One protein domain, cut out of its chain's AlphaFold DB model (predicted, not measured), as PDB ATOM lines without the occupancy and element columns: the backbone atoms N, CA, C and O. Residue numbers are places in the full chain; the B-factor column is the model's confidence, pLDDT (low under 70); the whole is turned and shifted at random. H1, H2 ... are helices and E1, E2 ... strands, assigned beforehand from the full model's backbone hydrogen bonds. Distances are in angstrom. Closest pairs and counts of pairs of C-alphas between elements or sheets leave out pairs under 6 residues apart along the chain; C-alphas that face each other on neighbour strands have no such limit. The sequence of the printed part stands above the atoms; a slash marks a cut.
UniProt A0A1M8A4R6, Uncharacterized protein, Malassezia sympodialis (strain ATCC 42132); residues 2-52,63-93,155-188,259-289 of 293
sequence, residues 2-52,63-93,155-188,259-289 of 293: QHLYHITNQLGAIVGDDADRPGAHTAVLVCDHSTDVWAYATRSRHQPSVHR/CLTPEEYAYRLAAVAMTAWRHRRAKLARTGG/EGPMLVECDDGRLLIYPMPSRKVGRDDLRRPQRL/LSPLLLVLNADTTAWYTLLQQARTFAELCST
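What this domain is: This is residues 2 to 52, 63 to 93, 155 to 188 and 259 to 289 of the 293 residues of an uncharacterized protein of Malassezia sympodialis (strain ATCC 42132) (UniProt A0A1M8A4R6). A twisted sheet of five strands curls round one long helix, H2, while H1 and H4 run side by side over its other face, making three layers, that is, helices on both faces of a sheet. The short H3 only grazes the sheet, just after E4. The printed part has 147 residues with four named helices and five named strands, in the order H1, E1, E2, H2, E3, E4, H3, E5, H4; the sheet's order is E2, E1, E5, E4, E3, all antiparallel. The class is mixed, helices and strands, and the whole is compact, with a radius of gyration of the C-alphas of 14.7 A and spans of 45 by 36 by 30 A.

How they stand to each other: Look first at E5, residues 259 to 268, an inner strand. On one side of it is E1, residues 26 to 31, with N 28 and O 265 2.8 A apart, within hydrogen-bond range. On its other side is E4, residues 165 to 178, with N 264 and O 170 at 2.8 A; E4 bends by 86 degrees at residue 174. The edge strand E2, residues 37 to 42, forms a hairpin with E1, where N 29 and O 39 are 2.8 A apart. The edge strand E3, residues 158 to 162, forms a hairpin with E4, where N 160 and O 167 are 2.8 A apart. The sheet curls round H2, residues 66 to 93, of which 66 to 84 come within 10 A of it; the C-alphas of Val 28 and Ala 70 are the closest of E1 and H2, 6.4 A apart. On the opposite face, H4, residues 273 to 289, is over E5 and E4 at a height over the sheet of 8.2 A and runs along the strands, at 15 degrees to E4 on the local plane; its closest C-alphas to E4 are those of Ala 284 and Met 172, 6.4 A apart. On the same face as H4, H1, residues 2 to 15, is over E2 at a height of 8.0 A, slantwise to the strands, at 38 degrees to E2 on the local plane; it is only just not over E1, on which 2 of its C-alphas fall. H1 and H4 touch, closest at the C-alphas of Ile 14 and Gln 279, 6.2 A apart, with a shallow tilt of 21 degrees, opposite ways. H3, residues 179 to 183, only grazes the sheet with residues 179 to 182. In H1, H2, H3 and H4 every O i to N i+4 pair is within hydrogen-bond range.

Where its parts are: Find C-alpha 2 at (-8.909, 5.823, 5.274), where H1 begins; it is 20.5 A long. H2 runs 40.2 A from C-alpha 66 to C-alpha 93 at (5.361, -27.817, 29.598). E4 measures 31.2 A, E5 29.0 A, and H4 24.7 A, ending at C-alpha 289 at (-0.152, -5.857, 0.082).

The domain as a whole: The farthest C-alphas, Arg 45 and Gly 93, are 46.5 A apart. Look for three cuts: 53 to 62, 94 to 154 and 189 to 258 are not printed, with C-alpha gaps of 11.4 A, 16.3 A and 20.1 A. Of the links printed whole, none is long. The mean pLDDT of the printed part is 77.9; 39 residues are under 70, among them 44 to 52 and 173 to 188.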
ATOM      1  N   GLN A   2      -8.810   6.587   6.534       54.88
ATOM      2  CA  GLN A   2      -8.909   5.823   5.274       54.88
ATOM      3  C   GLN A   2      -8.625   4.313   5.437       54.88
ATOM      4  O   GLN A   2      -9.279   3.495   4.801       54.88
ATOM      5  N   HIS A   3      -7.719   3.945   6.348       61.53
ATOM      6  CA  HIS A   3      -7.313   2.553   6.576       61.53
ATOM      7  C   HIS A   3      -8.442   1.667   7.146       61.53
ATOM      8  O   HIS A   3      -8.662   0.568   6.653       61.53
ATOM      9  N   LEU A   4      -9.225   2.165   8.116       63.00
ATOM     10  CA  LEU A   4     -10.348   1.409   8.696       63.00
ATOM     11  C   LEU A   4     -11.465   1.167   7.670       63.00
ATOM     12  O   LEU A   4     -11.963   0.054   7.556       63.00
ATOM     13  N   TYR A   5     -11.807   2.197   6.887       65.69
ATOM     14  CA  TYR A   5     -12.827   2.102   5.839       65.69
ATOM     15  C   TYR A   5     -12.464   1.053   4.779       65.69
ATOM     16  O   TYR A   5     -13.316   0.306   4.302       65.69
ATOM     17  N   HIS A   6     -11.180   0.966   4.436       72.44
ATOM     18  CA  HIS A   6     -10.699  -0.042   3.507       72.44
ATOM     19  C   HIS A   6     -10.834  -1.462   4.074       72.44
ATOM     20  O   HIS A   6     -11.283  -2.363   3.375       72.44
ATOM     21  N   ILE A   7     -10.516  -1.652   5.355       76.31
ATOM     22  CA  ILE A   7     -10.574  -2.963   6.016       76.31
ATOM     23  C   ILE A   7     -12.014  -3.454   6.147       76.31
ATOM     24  O   ILE A   7     -12.295  -4.609   5.839       76.31
ATOM     25  N   THR A   8     -12.947  -2.571   6.502       76.25
ATOM     26  CA  THR A   8     -14.377  -2.906   6.491       76.25
ATOM     27  C   THR A   8     -14.870  -3.271   5.088       76.25
ATOM     28  O   THR A   8     -15.641  -4.216   4.947       76.25
ATOM     29  N   ASN A   9     -14.385  -2.598   4.036       78.81
ATOM     30  CA  ASN A   9     -14.738  -2.946   2.655       78.81
ATOM     31  C   ASN A   9     -14.181  -4.314   2.240       78.81
ATOM     32  O   ASN A   9     -14.877  -5.084   1.585       78.81
ATOM     33  N   GLN A  10     -12.945  -4.631   2.630       82.88
ATOM     34  CA  GLN A  10     -12.338  -5.938   2.368       82.88
ATOM     35  C   GLN A  10     -13.072  -7.062   3.109       82.88
ATOM     36  O   GLN A  10     -13.309  -8.117   2.525       82.88
ATOM     37  N   LEU A  11     -13.488  -6.826   4.361       85.44
ATOM     38  CA  LEU A  11     -14.328  -7.762   5.114       85.44
ATOM     39  C   LEU A  11     -15.685  -7.978   4.430       85.44
ATOM     40  O   LEU A  11     -16.135  -9.113   4.290       85.44
ATOM     41  N   GLY A  12     -16.314  -6.907   3.940       83.62
ATOM     42  CA  GLY A  12     -17.542  -7.010   3.146       83.62
ATOM     43  C   GLY A  12     -17.343  -7.821   1.864       83.62
ATOM     44  O   GLY A  12     -18.164  -8.675   1.542       83.62
ATOM     45  N   ALA A  13     -16.222  -7.623   1.166       83.44
ATOM     46  CA  ALA A  13     -15.915  -8.333  -0.074       83.44
ATOM     47  C   ALA A  13     -15.723  -9.848   0.121       83.44
ATOM     48  O   ALA A  13     -16.123 -10.620  -0.751       83.44
ATOM     49  N   ILE A  14     -15.141 -10.285   1.246       85.88
ATOM     50  CA  ILE A  14     -14.981 -11.722   1.525       85.88
ATOM     51  C   ILE A  14     -16.287 -12.389   1.954       85.88
ATOM     52  O   ILE A  14     -16.505 -13.545   1.601       85.88
ATOM     53  N   VAL A  15     -17.157 -11.678   2.677       85.69
ATOM     54  CA  VAL A  15     -18.484 -12.176   3.071       85.69
ATOM     55  C   VAL A  15     -19.396 -12.258   1.846       85.69
ATOM     56  O   VAL A  15     -20.073 -13.268   1.641       85.69
ATOM     57  N   GLY A  16     -19.357 -11.228   0.997       76.81
ATOM     58  CA  GLY A  16     -20.169 -11.112  -0.208       76.81
ATOM     59  C   GLY A  16     -21.660 -10.912   0.083       76.81
ATOM     60  O   GLY A  16     -22.169 -11.278   1.142       76.81
ATOM     61  N   ASP A  17     -22.374 -10.350  -0.891       71.25
ATOM     62  CA  ASP A  17     -23.812 -10.067  -0.773       71.25
ATOM     63  C   ASP A  17     -24.707 -11.205  -1.287       71.25
ATOM     64  O   ASP A  17     -25.916 -11.207  -1.048       71.25
ATOM     65  N   ASP A  18     -24.120 -12.179  -1.984       72.31
ATOM     66  CA  ASP A  18     -24.834 -13.306  -2.577       72.31
ATOM     67  C   ASP A  18     -25.184 -14.354  -1.510       72.31
ATOM     68  O   ASP A  18     -24.303 -14.921  -0.860       72.31
ATOM     69  N   ALA A  19     -26.482 -14.595  -1.314       67.38
ATOM     70  CA  ALA A  19     -26.987 -15.544  -0.326       67.38
ATOM     71  C   ALA A  19     -26.730 -17.001  -0.736       67.38
ATOM     72  O   ALA A  19     -26.482 -17.826   0.142       67.38
ATOM     73  N   ASP A  20     -26.714 -17.284  -2.039       71.06
ATOM     74  CA  ASP A  20     -26.615 -18.647  -2.574       71.06
ATOM     75  C   ASP A  20     -25.157 -19.109  -2.699       71.06
ATOM     76  O   ASP A  20     -24.867 -20.292  -2.902       71.06
ATOM     77  N   ARG A  21     -24.205 -18.179  -2.550       77.38
ATOM     78  CA  ARG A  21     -22.783 -18.493  -2.614       77.38
ATOM     79  C   ARG A  21     -22.295 -19.094  -1.288       77.38
ATOM     80  O   ARG A  21     -22.397 -18.430  -0.244       77.38
ATOM     81  N   PRO A  22     -21.684 -20.297  -1.314       79.75
ATOM     82  CA  PRO A  22     -21.082 -20.887  -0.126       79.75
ATOM     83  C   PRO A  22     -19.927 -20.005   0.356       79.75
ATOM     84  O   PRO A  22     -19.073 -19.591  -0.434       79.75
ATOM     85  N   GLY A  23     -19.909 -19.698   1.649       84.62
ATOM     86  CA  GLY A  23     -18.931 -18.789   2.242       84.62
ATOM     87  C   GLY A  23     -19.321 -18.345   3.647       84.62
ATOM     88  O   GLY A  23     -20.325 -18.799   4.195       84.62
ATOM     89  N   ALA A  24     -18.515 -17.452   4.216       87.81
ATOM     90  CA  ALA A  24     -18.821 -16.790   5.479       87.81
ATOM     91  C   ALA A  24     -20.054 -15.874   5.368       87.81
ATOM     92  O   ALA A  24     -20.181 -15.102   4.417       87.81
ATOM     93  N   HIS A  25     -20.931 -15.926   6.368       88.75
ATOM     94  CA  HIS A  25     -22.062 -15.010   6.538       88.75
ATOM     95  C   HIS A  25     -21.693 -13.791   7.381       88.75
ATOM     96  O   HIS A  25     -22.217 -12.700   7.160       88.75
ATOM     97  N   THR A  26     -20.787 -13.976   8.344       89.31
ATOM     98  CA  THR A  26     -20.260 -12.905   9.193       89.31
ATOM     99  C   THR A  26     -18.748 -13.036   9.295       89.31
ATOM    100  O   THR A  26     -18.232 -14.137   9.469       89.31
ATOM    101  N   ALA A  27     -18.041 -11.916   9.195       91.38
ATOM    102  CA  ALA A  27     -16.606 -11.818   9.409       91.38
ATOM    103  C   ALA A  27     -16.321 -10.785  10.501       91.38
ATOM    104  O   ALA A  27     -16.885  -9.691  10.472       91.38
ATOM    105  N   VAL A  28     -15.444 -11.112  11.447       91.25
ATOM    106  CA  VAL A  28     -15.088 -10.251  12.584       91.25
ATOM    107  C   VAL A  28     -13.571 -10.216  12.739       91.25
ATOM    108  O   VAL A  28     -12.914 -11.251  12.694       91.25
ATOM    109  N   LEU A  29     -13.006  -9.028  12.935       89.62
ATOM    110  CA  LEU A  29     -11.620  -8.839  13.351       89.62
ATOM    111  C   LEU A  29     -11.573  -8.548  14.843       89.62
ATOM    112  O   LEU A  29     -12.202  -7.595  15.303       89.62
ATOM    113  N   VAL A  30     -10.797  -9.339  15.576       88.81
ATOM    114  CA  VAL A  30     -10.692  -9.259  17.036       88.81
ATOM    115  C   VAL A  30      -9.235  -9.131  17.452       88.81
ATOM    116  O   VAL A  30      -8.354  -9.785  16.893       88.81
ATOM    117  N   CYS A  31      -8.973  -8.290  18.446       85.44
ATOM    118  CA  CYS A  31      -7.665  -8.187  19.079       85.44
ATOM    119  C   CYS A  31      -7.461  -9.318  20.100       85.44
ATOM    120  O   CYS A  31      -8.228  -9.442  21.055       85.44
ATOM    121  N   ASP A  32      -6.392 -10.107  19.952       83.88
ATOM    122  CA  ASP A  32      -6.105 -11.251  20.839       83.88
ATOM    123  C   ASP A  32      -5.953 -10.834  22.322       83.88
ATOM    124  O   ASP A  32      -6.403 -11.511  23.256       83.88
ATOM    125  N   HIS A  33      -5.351  -9.664  22.556       79.25
ATOM    126  CA  HIS A  33      -5.022  -9.194  23.902       79.25
ATOM    127  C   HIS A  33      -6.199  -8.481  24.569       79.25
ATOM    128  O   HIS A  33      -6.550  -8.812  25.702       79.25
ATOM    129  N   SER A  34      -6.824  -7.526  23.873       77.31
ATOM    130  CA  SER A  34      -7.883  -6.697  24.456       77.31
ATOM    131  C   SER A  34      -9.289  -7.259  24.279       77.31
ATOM    132  O   SER A  34     -10.205  -6.764  24.919       77.31
ATOM    133  N   THR A  35      -9.475  -8.299  23.456       78.56
ATOM    134  CA  THR A  35     -10.793  -8.831  23.042       78.56
ATOM    135  C   THR A  35     -11.679  -7.831  22.300       78.56
ATOM    136  O   THR A  35     -12.819  -8.151  21.975       78.56
ATOM    137  N   ASP A  36     -11.151  -6.647  21.979       81.50
ATOM    138  CA  ASP A  36     -11.907  -5.621  21.275       81.50
ATOM    139  C   ASP A  36     -12.188  -6.064  19.841       81.50
ATOM    140  O   ASP A  36     -11.289  -6.505  19.109       81.50
ATOM    141  N   VAL A  37     -13.446  -5.901  19.431       85.50
ATOM    142  CA  VAL A  37     -13.857  -6.041  18.037       85.50
ATOM    143  C   VAL A  37     -13.402  -4.800  17.286       85.50
ATOM    144  O   VAL A  37     -13.806  -3.680  17.589       85.50
ATOM    145  N   TRP A  38     -12.548  -5.003  16.292       80.75
ATOM    146  CA  TRP A  38     -11.927  -3.917  15.543       80.75
ATOM    147  C   TRP A  38     -12.711  -3.562  14.278       80.75
ATOM    148  O   TRP A  38     -12.826  -2.396  13.904       80.75
ATOM    149  N   ALA A  39     -13.282  -4.572  13.623       84.31
ATOM    150  CA  ALA A  39     -14.184  -4.410  12.493       84.31
ATOM    151  C   ALA A  39     -15.044  -5.664  12.332       84.31
ATOM    152  O   ALA A  39     -14.619  -6.760  12.694       84.31
ATOM    153  N   TYR A  40     -16.228  -5.515  11.748       88.44
ATOM    154  CA  TYR A  40     -17.059  -6.645  11.354       88.44
ATOM    155  C   TYR A  40     -17.767  -6.359  10.030       88.44
ATOM    156  O   TYR A  40     -17.943  -5.204   9.636       88.44
ATOM    157  N   ALA A  41     -18.171  -7.424   9.349       87.94
ATOM    158  CA  ALA A  41     -19.053  -7.380   8.196       87.94
ATOM    159  C   ALA A  41     -20.039  -8.546   8.282       87.94
ATOM    160  O   ALA A  41     -19.645  -9.677   8.559       87.94
ATOM    161  N   THR A  42     -21.310  -8.267   8.017       86.25
ATOM    162  CA  THR A  42     -22.385  -9.264   8.025       86.25
ATOM    163  C   THR A  42     -23.122  -9.189   6.700       86.25
ATOM    164  O   THR A  42     -23.399  -8.097   6.199       86.25
ATOM    165  N   ARG A  43     -23.442 -10.346   6.124       83.25
ATOM    166  CA  ARG A  43     -24.209 -10.440   4.881       83.25
ATOM    167  C   ARG A  43     -25.603  -9.847   5.099       83.25
ATOM    168  O   ARG A  43     -26.305 -10.240   6.025       83.25
ATOM    169  N   SER A  44     -26.041  -8.948   4.216       67.38
ATOM    170  CA  SER A  44     -27.258  -8.130   4.409       67.38
ATOM    171  C   SER A  44     -28.568  -8.920   4.573       67.38
ATOM    172  O   SER A  44     -29.530  -8.397   5.128       67.38
ATOM    173  N   ARG A  45     -28.631 -10.170   4.090       62.78
ATOM    174  CA  ARG A  45     -29.800 -11.062   4.245       62.78
ATOM    175  C   ARG A  45     -29.684 -12.040   5.413       62.78
ATOM    176  O   ARG A  45     -30.636 -12.760   5.688       62.78
ATOM    177  N   HIS A  46     -28.537 -12.074   6.085       59.56
ATOM    178  CA  HIS A  46     -28.314 -12.940   7.228       59.56
ATOM    179  C   HIS A  46     -28.663 -12.172   8.504       59.56
ATOM    180  O   HIS A  46     -27.820 -11.500   9.096       59.56
ATOM    181  N   GLN A  47     -29.930 -12.232   8.912       55.59
ATOM    182  CA  GLN A  47     -30.332 -11.705  10.211       55.59
ATOM    183  C   GLN A  47     -29.981 -12.756  11.276       55.59
ATOM    184  O   GLN A  47     -30.448 -13.891  11.160       55.59
ATOM    185  N   PRO A  48     -29.141 -12.435  12.276       57.00
ATOM    186  CA  PRO A  48     -28.802 -13.388  13.321       57.00
ATOM    187  C   PRO A  48     -30.047 -13.649  14.168       57.00
ATOM    188  O   PRO A  48     -30.446 -12.832  14.995       57.00
ATOM    189  N   SER A  49     -30.698 -14.783  13.924       49.31
ATOM    190  CA  SER A  49     -31.783 -15.263  14.770       49.31
ATOM    191  C   SER A  49     -31.186 -16.200  15.809       49.31
ATOM    192  O   SER A  49     -30.626 -17.243  15.478       49.31
ATOM    193  N   VAL A  50     -31.277 -15.814  17.082       51.72
ATOM    194  CA  VAL A  50     -30.841 -16.668  18.189       51.72
ATOM    195  C   VAL A  50     -31.772 -17.876  18.233       51.72
ATOM    196  O   VAL A  50     -32.902 -17.780  18.709       51.72
ATOM    197  N   HIS A  51     -31.308 -19.025  17.748       47.19
ATOM    198  CA  HIS A  51     -31.982 -20.297  17.988       47.19
ATOM    199  C   HIS A  51     -31.638 -20.741  19.415       47.19
ATOM    200  O   HIS A  51     -30.761 -21.567  19.647       47.19
ATOM    201  N   ARG A  52     -32.280 -20.113  20.408       47.19
ATOM    202  CA  ARG A  52     -32.106 -20.461  21.823       47.19
ATOM    203  C   ARG A  52     -32.768 -21.823  22.059       47.19
ATOM    204  O   ARG A  52     -33.980 -21.950  21.926       47.19
ATOM    205  N   CYS A  63     -34.142 -10.319  18.282       60.50
ATOM    206  CA  CYS A  63     -33.289 -10.123  17.123       60.50
ATOM    207  C   CYS A  63     -32.067  -9.324  17.578       60.50
ATOM    208  O   CYS A  63     -32.173  -8.118  17.809       60.50
ATOM    209  N   LEU A  64     -30.920  -9.993  17.698       70.50
ATOM    210  CA  LEU A  64     -29.657  -9.320  17.976       70.50
ATOM    211  C   LEU A  64     -29.341  -8.356  16.835       70.50
ATOM    212  O   LEU A  64     -29.517  -8.668  15.648       70.50
ATOM    213  N   THR A  65     -28.828  -7.184  17.188       80.88
ATOM    214  CA  THR A  65     -28.203  -6.320  16.190       80.88
ATOM    215  C   THR A  65     -26.974  -7.035  15.600       80.88
ATOM    216  O   THR A  65     -26.333  -7.841  16.284       80.88
ATOM    217  N   PRO A  66     -26.589  -6.756  14.338       80.88
ATOM    218  CA  PRO A  66     -25.378  -7.336  13.746       80.88
ATOM    219  C   PRO A  66     -24.117  -7.078  14.580       80.88
ATOM    220  O   PRO A  66     -23.197  -7.891  14.595       80.88
ATOM    221  N   GLU A  67     -24.099  -5.957  15.303       82.88
ATOM    222  CA  GLU A  67     -23.034  -5.585  16.226       82.88
ATOM    223  C   GLU A  67     -22.980  -6.511  17.447       82.88
ATOM    224  O   GLU A  67     -21.942  -7.121  17.701       82.88
ATOM    225  N   GLU A  68     -24.087  -6.676  18.175       84.62
ATOM    226  CA  GLU A  68     -24.153  -7.579  19.336       84.62
ATOM    227  C   GLU A  68     -23.827  -9.021  18.947       84.62
ATOM    228  O   GLU A  68     -23.131  -9.733  19.673       84.62
ATOM    229  N   TYR A  69     -24.275  -9.435  17.762       85.31
ATOM    230  CA  TYR A  69     -23.935 -10.736  17.211       85.31
ATOM    231  C   TYR A  69     -22.429 -10.873  16.941       85.31
ATOM    232  O   TYR A  69     -21.828 -11.869  17.343       85.31
ATOM    233  N   ALA A  70     -21.782  -9.861  16.351       87.12
ATOM    234  CA  ALA A  70     -20.332  -9.861  16.150       87.12
ATOM    235  C   ALA A  70     -19.558  -9.942  17.479       87.12
ATOM    236  O   ALA A  70     -18.578 -10.686  17.567       87.12
ATOM    237  N   TYR A  71     -20.015  -9.247  18.527       87.94
ATOM    238  CA  TYR A  71     -19.429  -9.351  19.869       87.94
ATOM    239  C   TYR A  71     -19.620 -10.736  20.492       87.94
ATOM    240  O   TYR A  71     -18.683 -11.268  21.092       87.94
ATOM    241  N   ARG A  72     -20.794 -11.358  20.319       88.81
ATOM    242  CA  ARG A  72     -21.043 -12.734  20.778       88.81
ATOM    243  C   ARG A  72     -20.100 -13.722  20.090       88.81
ATOM    244  O   ARG A  72     -19.445 -14.510  20.774       88.81
ATOM    245  N   LEU A  73     -19.969 -13.634  18.764       90.38
ATOM    246  CA  LEU A  73     -19.041 -14.467  17.995       90.38
ATOM    247  C   LEU A  73     -17.585 -14.248  18.423       90.38
ATOM    248  O   LEU A  73     -16.838 -15.213  18.589       90.38
ATOM    249  N   ALA A  74     -17.186 -12.994  18.655       90.50
ATOM    250  CA  ALA A  74     -15.859 -12.659  19.160       90.50
ATOM    251  C   ALA A  74     -15.599 -13.285  20.537       90.50
ATOM    252  O   ALA A  74     -14.536 -13.865  20.749       90.50
ATOM    253  N   ALA A  75     -16.565 -13.234  21.456       90.56
ATOM    254  CA  ALA A  75     -16.431 -13.827  22.785       90.56
ATOM    255  C   ALA A  75     -16.246 -15.354  22.724       90.56
ATOM    256  O   ALA A  75     -15.347 -15.896  23.381       90.56
ATOM    257  N   VAL A  76     -17.042 -16.047  21.899       91.75
ATOM    258  CA  VAL A  76     -16.910 -17.498  21.676       91.75
ATOM    259  C   VAL A  76     -15.541 -17.823  21.075       91.75
ATOM    260  O   VAL A  76     -14.812 -18.662  21.611       91.75
ATOM    261  N   ALA A  77     -15.149 -17.109  20.016       92.00
ATOM    262  CA  ALA A  77     -13.873 -17.316  19.342       92.00
ATOM    263  C   ALA A  77     -12.679 -17.085  20.279       92.00
ATOM    264  O   ALA A  77     -11.785 -17.926  20.367       92.00
ATOM    265  N   MET A  78     -12.684 -15.990  21.040       90.69
ATOM    266  CA  MET A  78     -11.621 -15.671  21.994       90.69
ATOM    267  C   MET A  78     -11.517 -16.706  23.111       90.69
ATOM    268  O   MET A  78     -10.409 -17.062  23.520       90.69
ATOM    269  N   THR A  79     -12.652 -17.223  23.586       91.50
ATOM    270  CA  THR A  79     -12.673 -18.284  24.600       91.50
ATOM    271  C   THR A  79     -12.033 -19.560  24.059       91.50
ATOM    272  O   THR A  79     -11.138 -20.117  24.700       91.50
ATOM    273  N   ALA A  80     -12.417 -19.985  22.852       91.44
ATOM    274  CA  ALA A  80     -11.854 -21.169  22.206       91.44
ATOM    275  C   ALA A  80     -10.355 -21.009  21.896       91.44
ATOM    276  O   ALA A  80      -9.557 -21.906  22.185       91.44
ATOM    277  N   TRP A  81      -9.957 -19.843  21.381       90.75
ATOM    278  CA  TRP A  81      -8.566 -19.510  21.072       90.75
ATOM    279  C   TRP A  81      -7.675 -19.564  22.318       90.75
ATOM    280  O   TRP A  81      -6.642 -20.241  22.341       90.75
ATOM    281  N   ARG A  82      -8.107 -18.917  23.406       89.31
ATOM    282  CA  ARG A  82      -7.379 -18.911  24.684       89.31
ATOM    283  C   ARG A  82      -7.335 -20.291  25.321       89.31
ATOM    284  O   ARG A  82      -6.288 -20.678  25.840       89.31
ATOM    285  N   HIS A  83      -8.427 -21.051  25.249       89.19
ATOM    286  CA  HIS A  83      -8.446 -22.428  25.729       89.19
ATOM    287  C   HIS A  83      -7.419 -23.289  24.982       89.19
ATOM    288  O   HIS A  83      -6.661 -24.024  25.619       89.19
ATOM    289  N   ARG A  84      -7.347 -23.193  23.646       87.69
ATOM    290  CA  ARG A  84      -6.345 -23.920  22.849       87.69
ATOM    291  C   ARG A  84      -4.926 -23.559  23.287       87.69
ATOM    292  O   ARG A  84      -4.147 -24.461  23.584       87.69
ATOM    293  N   ARG A  85      -4.614 -22.265  23.417       84.75
ATOM    294  CA  ARG A  85      -3.291 -21.804  23.882       84.75
ATOM    295  C   ARG A  85      -2.962 -22.292  25.292       84.75
ATOM    296  O   ARG A  85      -1.845 -22.737  25.537       84.75
ATOM    297  N   ALA A  86      -3.931 -22.273  26.206       85.38
ATOM    298  CA  ALA A  86      -3.746 -22.784  27.561       85.38
ATOM    299  C   ALA A  86      -3.513 -24.303  27.582       85.38
ATOM    300  O   ALA A  86      -2.667 -24.777  28.340       85.38
ATOM    301  N   LYS A  87      -4.228 -25.071  26.748       83.31
ATOM    302  CA  LYS A  87      -4.013 -26.519  26.593       83.31
ATOM    303  C   LYS A  87      -2.605 -26.804  26.066       83.31
ATOM    304  O   LYS A  87      -1.908 -27.624  26.654       83.31
ATOM    305  N   LEU A  88      -2.173 -26.070  25.040       78.62
ATOM    306  CA  LEU A  88      -0.840 -26.196  24.444       78.62
ATOM    307  C   LEU A  88       0.282 -25.843  25.428       78.62
ATOM    308  O   LEU A  88       1.272 -26.563  25.508       78.62
ATOM    309  N   ALA A  89       0.116 -24.790  26.232       77.56
ATOM    310  CA  ALA A  89       1.090 -24.433  27.264       77.56
ATOM    311  C   ALA A  89       1.251 -25.541  28.324       77.56
ATOM    312  O   ALA A  89       2.356 -25.785  28.808       77.56
ATOM    313  N   ARG A  90       0.162 -26.246  28.663       73.44
ATOM    314  CA  ARG A  90       0.197 -27.375  29.608       73.44
ATOM    315  C   ARG A  90       0.850 -28.617  29.004       73.44
ATOM    316  O   ARG A  90       1.595 -29.293  29.704       73.44
ATOM    317  N   THR A  91       0.606 -28.912  27.726       66.44
ATOM    318  CA  THR A  91       1.191 -30.084  27.051       66.44
ATOM    319  C   THR A  91       2.652 -29.861  26.657       66.44
ATOM    320  O   THR A  91       3.467 -30.755  26.854       66.44
ATOM    321  N   GLY A  92       3.022 -28.660  26.198       56.94
ATOM    322  CA  GLY A  92       4.413 -28.287  25.898       56.94
ATOM    323  C   GLY A  92       5.287 -28.104  27.145       56.94
ATOM    324  O   GLY A  92       6.503 -28.275  27.089       56.94
ATOM    325  N   GLY A  93       4.675 -27.825  28.303       48.16
ATOM    326  CA  GLY A  93       5.361 -27.817  29.598       48.16
ATOM    327  C   GLY A  93       5.676 -29.211  30.154       48.16
ATOM    328  O   GLY A  93       6.571 -29.332  30.987       48.16
ATOM    329  N   GLU A 155      -0.066 -22.506  16.345       67.12
ATOM    330  CA  GLU A 155      -0.645 -21.203  15.976       67.12
ATOM    331  C   GLU A 155      -1.417 -21.244  14.648       67.12
ATOM    332  O   GLU A 155      -1.720 -20.205  14.078       67.12
ATOM    333  N   GLY A 156      -1.764 -22.428  14.136       83.50
ATOM    334  CA  GLY A 156      -2.533 -22.551  12.894       83.50
ATOM    335  C   GLY A 156      -4.000 -22.102  13.024       83.50
ATOM    336  O   GLY A 156      -4.517 -21.953  14.136       83.50
ATOM    337  N   PRO A 157      -4.723 -21.930  11.905       91.06
ATOM    338  CA  PRO A 157      -6.165 -21.689  11.924       91.06
ATOM    339  C   PRO A 157      -6.923 -22.832  12.611       91.06
ATOM    340  O   PRO A 157      -6.512 -23.988  12.536       91.06
ATOM    341  N   MET A 158      -8.045 -22.526  13.266       92.19
ATOM    342  CA  MET A 158      -8.890 -23.533  13.924       92.19
ATOM    343  C   MET A 158     -10.369 -23.372  13.597       92.19
ATOM    344  O   MET A 158     -10.837 -22.262  13.359       92.19
ATOM    345  N   LEU A 159     -11.095 -24.489  13.625       91.94
ATOM    346  CA  LEU A 159     -12.544 -24.536  13.476       91.94
ATOM    347  C   LEU A 159     -13.202 -24.819  14.827       91.94
ATOM    348  O   LEU A 159     -12.734 -25.674  15.578       91.94
ATOM    349  N   VAL A 160     -14.290 -24.115  15.116       91.44
ATOM    350  CA  VAL A 160     -15.101 -24.278  16.324       91.44
ATOM    351  C   VAL A 160     -16.560 -24.379  15.910       91.44
ATOM    352  O   VAL A 160     -17.038 -23.550  15.143       91.44
ATOM    353  N   GLU A 161     -17.274 -25.375  16.419       89.31
ATOM    354  CA  GLU A 161     -18.728 -25.461  16.269       89.31
ATOM    355  C   GLU A 161     -19.392 -24.814  17.491       89.31
ATOM    356  O   GLU A 161     -18.959 -25.023  18.627       89.31
ATOM    357  N   CYS A 162     -20.404 -23.987  17.257       84.25
ATOM    358  CA  CYS A 162     -21.156 -23.288  18.293       84.25
ATOM    359  C   CYS A 162     -22.641 -23.212  17.918       84.25
ATOM    360  O   CYS A 162     -23.022 -23.536  16.794       84.25
ATOM    361  N   ASP A 163     -23.476 -22.747  18.847       82.19
ATOM    362  CA  ASP A 163     -24.925 -22.615  18.626       82.19
ATOM    363  C   ASP A 163     -25.269 -21.706  17.432       82.19
ATOM    364  O   ASP A 163     -26.335 -21.831  16.838       82.19
ATOM    365  N   ASP A 164     -24.358 -20.792  17.080       77.00
ATOM    366  CA  ASP A 164     -24.511 -19.827  15.992       77.00
ATOM    367  C   ASP A 164     -23.864 -20.290  14.666       77.00
ATOM    368  O   ASP A 164     -23.754 -19.485  13.737       77.00
ATOM    369  N   GLY A 165     -23.415 -21.550  14.579       84.31
ATOM    370  CA  GLY A 165     -22.809 -22.147  13.384       84.31
ATOM    371  C   GLY A 165     -21.349 -22.570  13.569       84.31
ATOM    372  O   GLY A 165     -20.894 -22.919  14.662       84.31
ATOM    373  N   ARG A 166     -20.596 -22.573  12.470       89.19
ATOM    374  CA  ARG A 166     -19.178 -22.944  12.416       89.19
ATOM    375  C   ARG A 166     -18.301 -21.707  12.299       89.19
ATOM    376  O   ARG A 166     -18.382 -20.954  11.330       89.19
ATOM    377  N   LEU A 167     -17.390 -21.563  13.252       92.06
ATOM    378  CA  LEU A 167     -16.432 -20.471  13.343       92.06
ATOM    379  C   LEU A 167     -15.042 -20.933  12.919       92.06
ATOM    380  O   LEU A 167     -14.422 -21.761  13.584       92.06
ATOM    381  N   LEU A 168     -14.517 -20.347  11.846       94.19
ATOM    382  CA  LEU A 168     -13.088 -20.372  11.549       94.19
ATOM    383  C   LEU A 168     -12.412 -19.214  12.289       94.19
ATOM    384  O   LEU A 168     -12.773 -18.059  12.083       94.19
ATOM    385  N   ILE A 169     -11.396 -19.524  13.088       94.25
ATOM    386  CA  ILE A 169     -10.508 -18.562  13.742       94.25
ATOM    387  C   ILE A 169      -9.156 -18.634  13.036       94.25
ATOM    388  O   ILE A 169      -8.476 -19.661  13.078       94.25
ATOM    389  N   TYR A 170      -8.778 -17.545  12.376       92.44
ATOM    390  CA  TYR A 170      -7.559 -17.430  11.586       92.44
ATOM    391  C   TYR A 170      -6.630 -16.358  12.187       92.44
ATOM    392  O   TYR A 170      -7.003 -15.181  12.226       92.44
ATOM    393  N   PRO A 171      -5.424 -16.721  12.649       89.69
ATOM    394  CA  PRO A 171      -4.451 -15.757  13.146       89.69
ATOM    395  C   PRO A 171      -3.826 -14.977  11.989       89.69
ATOM    396  O   PRO A 171      -3.328 -15.554  11.024       89.69
ATOM    397  N   MET A 172      -3.862 -13.646  12.068       85.44
ATOM    398  CA  MET A 172      -3.388 -12.780  10.987       85.44
ATOM    399  C   MET A 172      -1.863 -12.580  11.081       85.44
ATOM    400  O   MET A 172      -1.401 -11.929  12.019       85.44
ATOM    401  N   PRO A 173      -1.064 -13.056  10.104       66.56
ATOM    402  CA  PRO A 173       0.396 -13.165  10.243       66.56
ATOM    403  C   PRO A 173       1.156 -11.827  10.247       66.56
ATOM    404  O   PRO A 173       2.265 -11.747  10.764       66.56
ATOM    405  N   SER A 174       0.590 -10.762   9.679       59.66
ATOM    406  CA  SER A 174       1.292  -9.485   9.462       59.66
ATOM    407  C   SER A 174       0.593  -8.272  10.069       59.66
ATOM    408  O   SER A 174       1.104  -7.156   9.978       59.66
ATOM    409  N   ARG A 175      -0.578  -8.456  10.693       63.34
ATOM    410  CA  ARG A 175      -1.348  -7.339  11.238       63.34
ATOM    411  C   ARG A 175      -1.305  -7.322  12.748       63.34
ATOM    412  O   ARG A 175      -1.794  -8.224  13.425       63.34
ATOM    413  N   LYS A 176      -0.778  -6.214  13.245       62.56
ATOM    414  CA  LYS A 176      -0.805  -5.877  14.649       62.56
ATOM    415  C   LYS A 176      -1.393  -4.475  14.821       62.56
ATOM    416  O   LYS A 176      -1.132  -3.604  13.995       62.56
ATOM    417  N   VAL A 177      -2.206  -4.263  15.852       58.47
ATOM    418  CA  VAL A 177      -2.868  -2.970  16.114       58.47
ATOM    419  C   VAL A 177      -2.159  -2.229  17.236       58.47
ATOM    420  O   VAL A 177      -1.897  -2.809  18.291       58.47
ATOM    421  N   GLY A 178      -1.860  -0.949  16.995       52.81
ATOM    422  CA  GLY A 178      -1.233  -0.045  17.954       52.81
ATOM    423  C   GLY A 178      -2.132   0.265  19.156       52.81
ATOM    424  O   GLY A 178      -3.342   0.432  19.009       52.81
ATOM    425  N   ARG A 179      -1.551   0.441  20.349       50.72
ATOM    426  CA  ARG A 179      -2.277   0.858  21.571       50.72
ATOM    427  C   ARG A 179      -3.126   2.130  21.390       50.72
ATOM    428  O   ARG A 179      -4.170   2.257  22.028       50.72
ATOM    429  N   ASP A 180      -2.709   3.046  20.516       52.16
ATOM    430  CA  ASP A 180      -3.439   4.290  20.225       52.16
ATOM    431  C   ASP A 180      -4.654   4.083  19.306       52.16
ATOM    432  O   ASP A 180      -5.639   4.818  19.413       52.16
ATOM    433  N   ASP A 181      -4.636   3.047  18.462       55.41
ATOM    434  CA  ASP A 181      -5.790   2.651  17.650       55.41
ATOM    435  C   ASP A 181      -6.869   1.958  18.496       55.41
ATOM    436  O   ASP A 181      -8.052   2.100  18.180       55.41
ATOM    437  N   LEU A 182      -6.468   1.276  19.582       52.31
ATOM    438  CA  LEU A 182      -7.357   0.629  20.563       52.31
ATOM    439  C   LEU A 182      -8.071   1.637  21.480       52.31
ATOM    440  O   LEU A 182      -9.196   1.408  21.906       52.31
ATOM    441  N   ARG A 183      -7.426   2.768  21.804       44.56
ATOM    442  CA  ARG A 183      -7.967   3.767  22.748       44.56
ATOM    443  C   ARG A 183      -8.946   4.760  22.141       44.56
ATOM    444  O   ARG A 183      -9.607   5.490  22.880       44.56
ATOM    445  N   ARG A 184      -9.040   4.835  20.815       49.12
ATOM    446  CA  ARG A 184     -10.103   5.618  20.189       49.12
ATOM    447  C   ARG A 184     -11.391   4.807  20.307       49.12
ATOM    448  O   ARG A 184     -11.394   3.681  19.823       49.12
ATOM    449  N   PRO A 185     -12.486   5.355  20.866       42.50
ATOM    450  CA  PRO A 185     -13.803   4.753  20.721       42.50
ATOM    451  C   PRO A 185     -14.184   4.849  19.239       42.50
ATOM    452  O   PRO A 185     -14.831   5.797  18.789       42.50
ATOM    453  N   GLN A 186     -13.675   3.920  18.433       50.53
ATOM    454  CA  GLN A 186     -13.986   3.835  17.020       50.53
ATOM    455  C   GLN A 186     -15.375   3.224  16.944       50.53
ATOM    456  O   GLN A 186     -15.531   2.011  16.970       50.53
ATOM    457  N   ARG A 187     -16.394   4.092  16.911       44.19
ATOM    458  CA  ARG A 187     -17.766   3.705  16.574       44.19
ATOM    459  C   ARG A 187     -17.709   2.816  15.335       44.19
ATOM    460  O   ARG A 187     -17.367   3.303  14.253       44.19
ATOM    461  N   LEU A 188     -17.992   1.533  15.532       49.44
ATOM    462  CA  LEU A 188     -17.999   0.503  14.508       49.44
ATOM    463  C   LEU A 188     -18.906   0.978  13.373       49.44
ATOM    464  O   LEU A 188     -20.097   1.221  13.563       49.44
ATOM    465  N   LEU A 259       1.806  -3.424  19.480       59.69
ATOM    466  CA  LEU A 259       1.223  -4.001  18.306       59.69
ATOM    467  C   LEU A 259       0.603  -5.342  18.728       59.69
ATOM    468  O   LEU A 259       1.292  -6.352  18.864       59.69
ATOM    469  N   SER A 260      -0.714  -5.348  18.932       66.44
ATOM    470  CA  SER A 260      -1.459  -6.544  19.348       66.44
ATOM    471  C   SER A 260      -1.879  -7.385  18.136       66.44
ATOM    472  O   SER A 260      -2.470  -6.813  17.217       66.44
ATOM    473  N   PRO A 261      -1.606  -8.705  18.102       78.00
ATOM    474  CA  PRO A 261      -2.011  -9.576  17.002       78.00
ATOM    475  C   PRO A 261      -3.533  -9.597  16.835       78.00
ATOM    476  O   PRO A 261      -4.287  -9.596  17.814       78.00
ATOM    477  N   LEU A 262      -3.964  -9.612  15.573       84.00
ATOM    478  CA  LEU A 262      -5.368  -9.719  15.195       84.00
ATOM    479  C   LEU A 262      -5.742 -11.155  14.825       84.00
ATOM    480  O   LEU A 262      -4.972 -11.881  14.193       84.00
ATOM    481  N   LEU A 263      -6.974 -11.520  15.156       89.44
ATOM    482  CA  LEU A 263      -7.633 -12.743  14.728       89.44
ATOM    483  C   LEU A 263      -8.775 -12.381  13.779       89.44
ATOM    484  O   LEU A 263      -9.568 -11.483  14.067       89.44
ATOM    485  N   LEU A 264      -8.862 -13.088  12.657       91.75
ATOM    486  CA  LEU A 264     -10.018 -13.072  11.773       91.75
ATOM    487  C   LEU A 264     -10.940 -14.232  12.145       91.75
ATOM    488  O   LEU A 264     -10.521 -15.386  12.143       91.75
ATOM    489  N   VAL A 265     -12.197 -13.922  12.429       93.25
ATOM    490  CA  VAL A 265     -13.247 -14.890  12.743       93.25
ATOM    491  C   VAL A 265     -14.254 -14.895  11.601       93.25
ATOM    492  O   VAL A 265     -14.843 -13.856  11.310       93.25
ATOM    493  N   LEU A 266     -14.456 -16.040  10.952       92.88
ATOM    494  CA  LEU A 266     -15.460 -16.230   9.903       92.88
ATOM    495  C   LEU A 266     -16.534 -17.198  10.394       92.88
ATOM    496  O   LEU A 266     -16.209 -18.334  10.729       92.88
ATOM    497  N   ASN A 267     -17.793 -16.763  10.407       91.75
ATOM    498  CA  ASN A 267     -18.938 -17.612  10.729       91.75
ATOM    499  C   ASN A 267     -19.669 -18.078   9.472       91.75
ATOM    500  O   ASN A 267     -19.946 -17.261   8.587       91.75
ATOM    501  N   ALA A 268     -20.021 -19.358   9.423       88.56
ATOM    502  CA  ALA A 268     -20.868 -19.946   8.394       88.56
ATOM    503  C   ALA A 268     -21.643 -21.151   8.936       88.56
ATOM    504  O   ALA A 268     -21.192 -21.794   9.875       88.56
ATOM    505  N   ASP A 269     -22.749 -21.516   8.291       83.31
ATOM    506  CA  ASP A 269     -23.561 -22.648   8.749       83.31
ATOM    507  C   ASP A 269     -22.940 -23.987   8.324       83.31
ATOM    508  O   ASP A 269     -22.325 -24.710   9.107       83.31
ATOM    509  N   THR A 270     -23.060 -24.311   7.035       79.38
ATOM    510  CA  THR A 270     -22.652 -25.605   6.465       79.38
ATOM    511  C   THR A 270     -21.461 -25.495   5.516       79.38
ATOM    512  O   THR A 270     -21.083 -26.480   4.880       79.38
ATOM    513  N   THR A 271     -20.868 -24.305   5.388       82.81
ATOM    514  CA  THR A 271     -19.754 -24.060   4.466       82.81
ATOM    515  C   THR A 271     -18.558 -24.953   4.806       82.81
ATOM    516  O   THR A 271     -18.186 -25.125   5.967       82.81
ATOM    517  N   ALA A 272     -17.936 -25.528   3.773       85.88
ATOM    518  CA  ALA A 272     -16.769 -26.385   3.932       85.88
ATOM    519  C   ALA A 272     -15.571 -25.611   4.507       85.88
ATOM    520  O   ALA A 272     -15.283 -24.485   4.096       85.88
ATOM    521  N   TRP A 273     -14.816 -26.266   5.396       87.62
ATOM    522  CA  TRP A 273     -13.610 -25.714   6.025       87.62
ATOM    523  C   TRP A 273     -12.634 -25.100   5.014       87.62
ATOM    524  O   TRP A 273     -12.175 -23.974   5.191       87.62
ATOM    525  N   TYR A 274     -12.366 -25.816   3.920       88.81
ATOM    526  CA  TYR A 274     -11.447 -25.367   2.875       88.81
ATOM    527  C   TYR A 274     -11.874 -24.031   2.249       88.81
ATOM    528  O   TYR A 274     -11.038 -23.165   2.005       88.81
ATOM    529  N   THR A 275     -13.178 -23.827   2.037       89.38
ATOM    530  CA  THR A 275     -13.718 -22.583   1.476       89.38
ATOM    531  C   THR A 275     -13.498 -21.408   2.424       89.38
ATOM    532  O   THR A 275     -13.016 -20.362   1.991       89.38
ATOM    533  N   LEU A 276     -13.787 -21.588   3.717       89.62
ATOM    534  CA  LEU A 276     -13.560 -20.551   4.728       89.62
ATOM    535  C   LEU A 276     -12.069 -20.231   4.868       89.62
ATOM    536  O   LEU A 276     -11.686 -19.063   4.927       89.62
ATOM    537  N   LEU A 277     -11.216 -21.259   4.860       91.62
ATOM    538  CA  LEU A 277      -9.769 -21.088   4.948       91.62
ATOM    539  C   LEU A 277      -9.217 -20.322   3.741       91.62
ATOM    540  O   LEU A 277      -8.381 -19.434   3.909       91.62
ATOM    541  N   GLN A 278      -9.706 -20.620   2.535       90.75
ATOM    542  CA  GLN A 278      -9.330 -19.888   1.329       90.75
ATOM    543  C   GLN A 278      -9.759 -18.416   1.417       90.75
ATOM    544  O   GLN A 278      -8.955 -17.536   1.124       90.75
ATOM    545  N   GLN A 279     -10.981 -18.133   1.889       90.44
ATOM    546  CA  GLN A 279     -11.450 -16.759   2.113       90.44
ATOM    547  C   GLN A 279     -10.571 -16.010   3.125       90.44
ATOM    548  O   GLN A 279     -10.203 -14.857   2.885       90.44
ATOM    549  N   ALA A 280     -10.190 -16.666   4.224       90.38
ATOM    550  CA  ALA A 280      -9.306 -16.090   5.234       90.38
ATOM    551  C   ALA A 280      -7.898 -15.800   4.688       90.38
ATOM    552  O   ALA A 280      -7.352 -14.723   4.935       90.38
ATOM    553  N   ARG A 281      -7.329 -16.713   3.890       89.88
ATOM    554  CA  ARG A 281      -6.028 -16.513   3.228       89.88
ATOM    555  C   ARG A 281      -6.065 -15.348   2.247       89.88
ATOM    556  O   ARG A 281      -5.224 -14.461   2.343       89.88
ATOM    557  N   THR A 282      -7.078 -15.289   1.382       88.94
ATOM    558  CA  THR A 282      -7.256 -14.166   0.450       88.94
ATOM    559  C   THR A 282      -7.393 -12.841   1.199       88.94
ATOM    560  O   THR A 282      -6.789 -11.846   0.804       88.94
ATOM    561  N   PHE A 283      -8.125 -12.810   2.318       87.88
ATOM    562  CA  PHE A 283      -8.196 -11.617   3.161       87.88
ATOM    563  C   PHE A 283      -6.827 -11.215   3.729       87.88
ATOM    564  O   PHE A 283      -6.459 -10.038   3.691       87.88
ATOM    565  N   ALA A 284      -6.061 -12.178   4.246       85.62
ATOM    566  CA  ALA A 284      -4.726 -11.939   4.784       85.62
ATOM    567  C   ALA A 284      -3.750 -11.415   3.718       85.62
ATOM    568  O   ALA A 284      -3.015 -10.460   3.983       85.62
ATOM    569  N   GLU A 285      -3.799 -11.961   2.504       84.25
ATOM    570  CA  GLU A 285      -3.021 -11.489   1.352       84.25
ATOM    571  C   GLU A 285      -3.385 -10.047   0.981       84.25
ATOM    572  O   GLU A 285      -2.507  -9.183   0.939       84.25
ATOM    573  N   LEU A 286      -4.681  -9.753   0.817       81.81
ATOM    574  CA  LEU A 286      -5.191  -8.402   0.538       81.81
ATOM    575  C   LEU A 286      -4.805  -7.389   1.620       81.81
ATOM    576  O   LEU A 286      -4.658  -6.197   1.357       81.81
ATOM    577  N   CYS A 287      -4.661  -7.859   2.853       74.50
ATOM    578  CA  CYS A 287      -4.201  -7.050   3.962       74.50
ATOM    579  C   CYS A 287      -2.690  -6.786   3.925       74.50
ATOM    580  O   CYS A 287      -2.258  -5.694   4.290       74.50
ATOM    581  N   SER A 288      -1.900  -7.772   3.501       69.12
ATOM    582  CA  SER A 288      -0.436  -7.692   3.469       69.12
ATOM    583  C   SER A 288       0.094  -6.746   2.387       69.12
ATOM    584  O   SER A 288       1.036  -6.002   2.643       69.12
ATOM    585  N   THR A 289      -0.558  -6.699   1.223       62.62
ATOM    586  CA  THR A 289      -0.152  -5.857   0.082       62.62
ATOM    587  C   THR A 289      -0.264  -4.359   0.361       62.62
ATOM    588  O   THR A 289       0.444  -3.558  -0.241       62.62
TER     589      THR A 289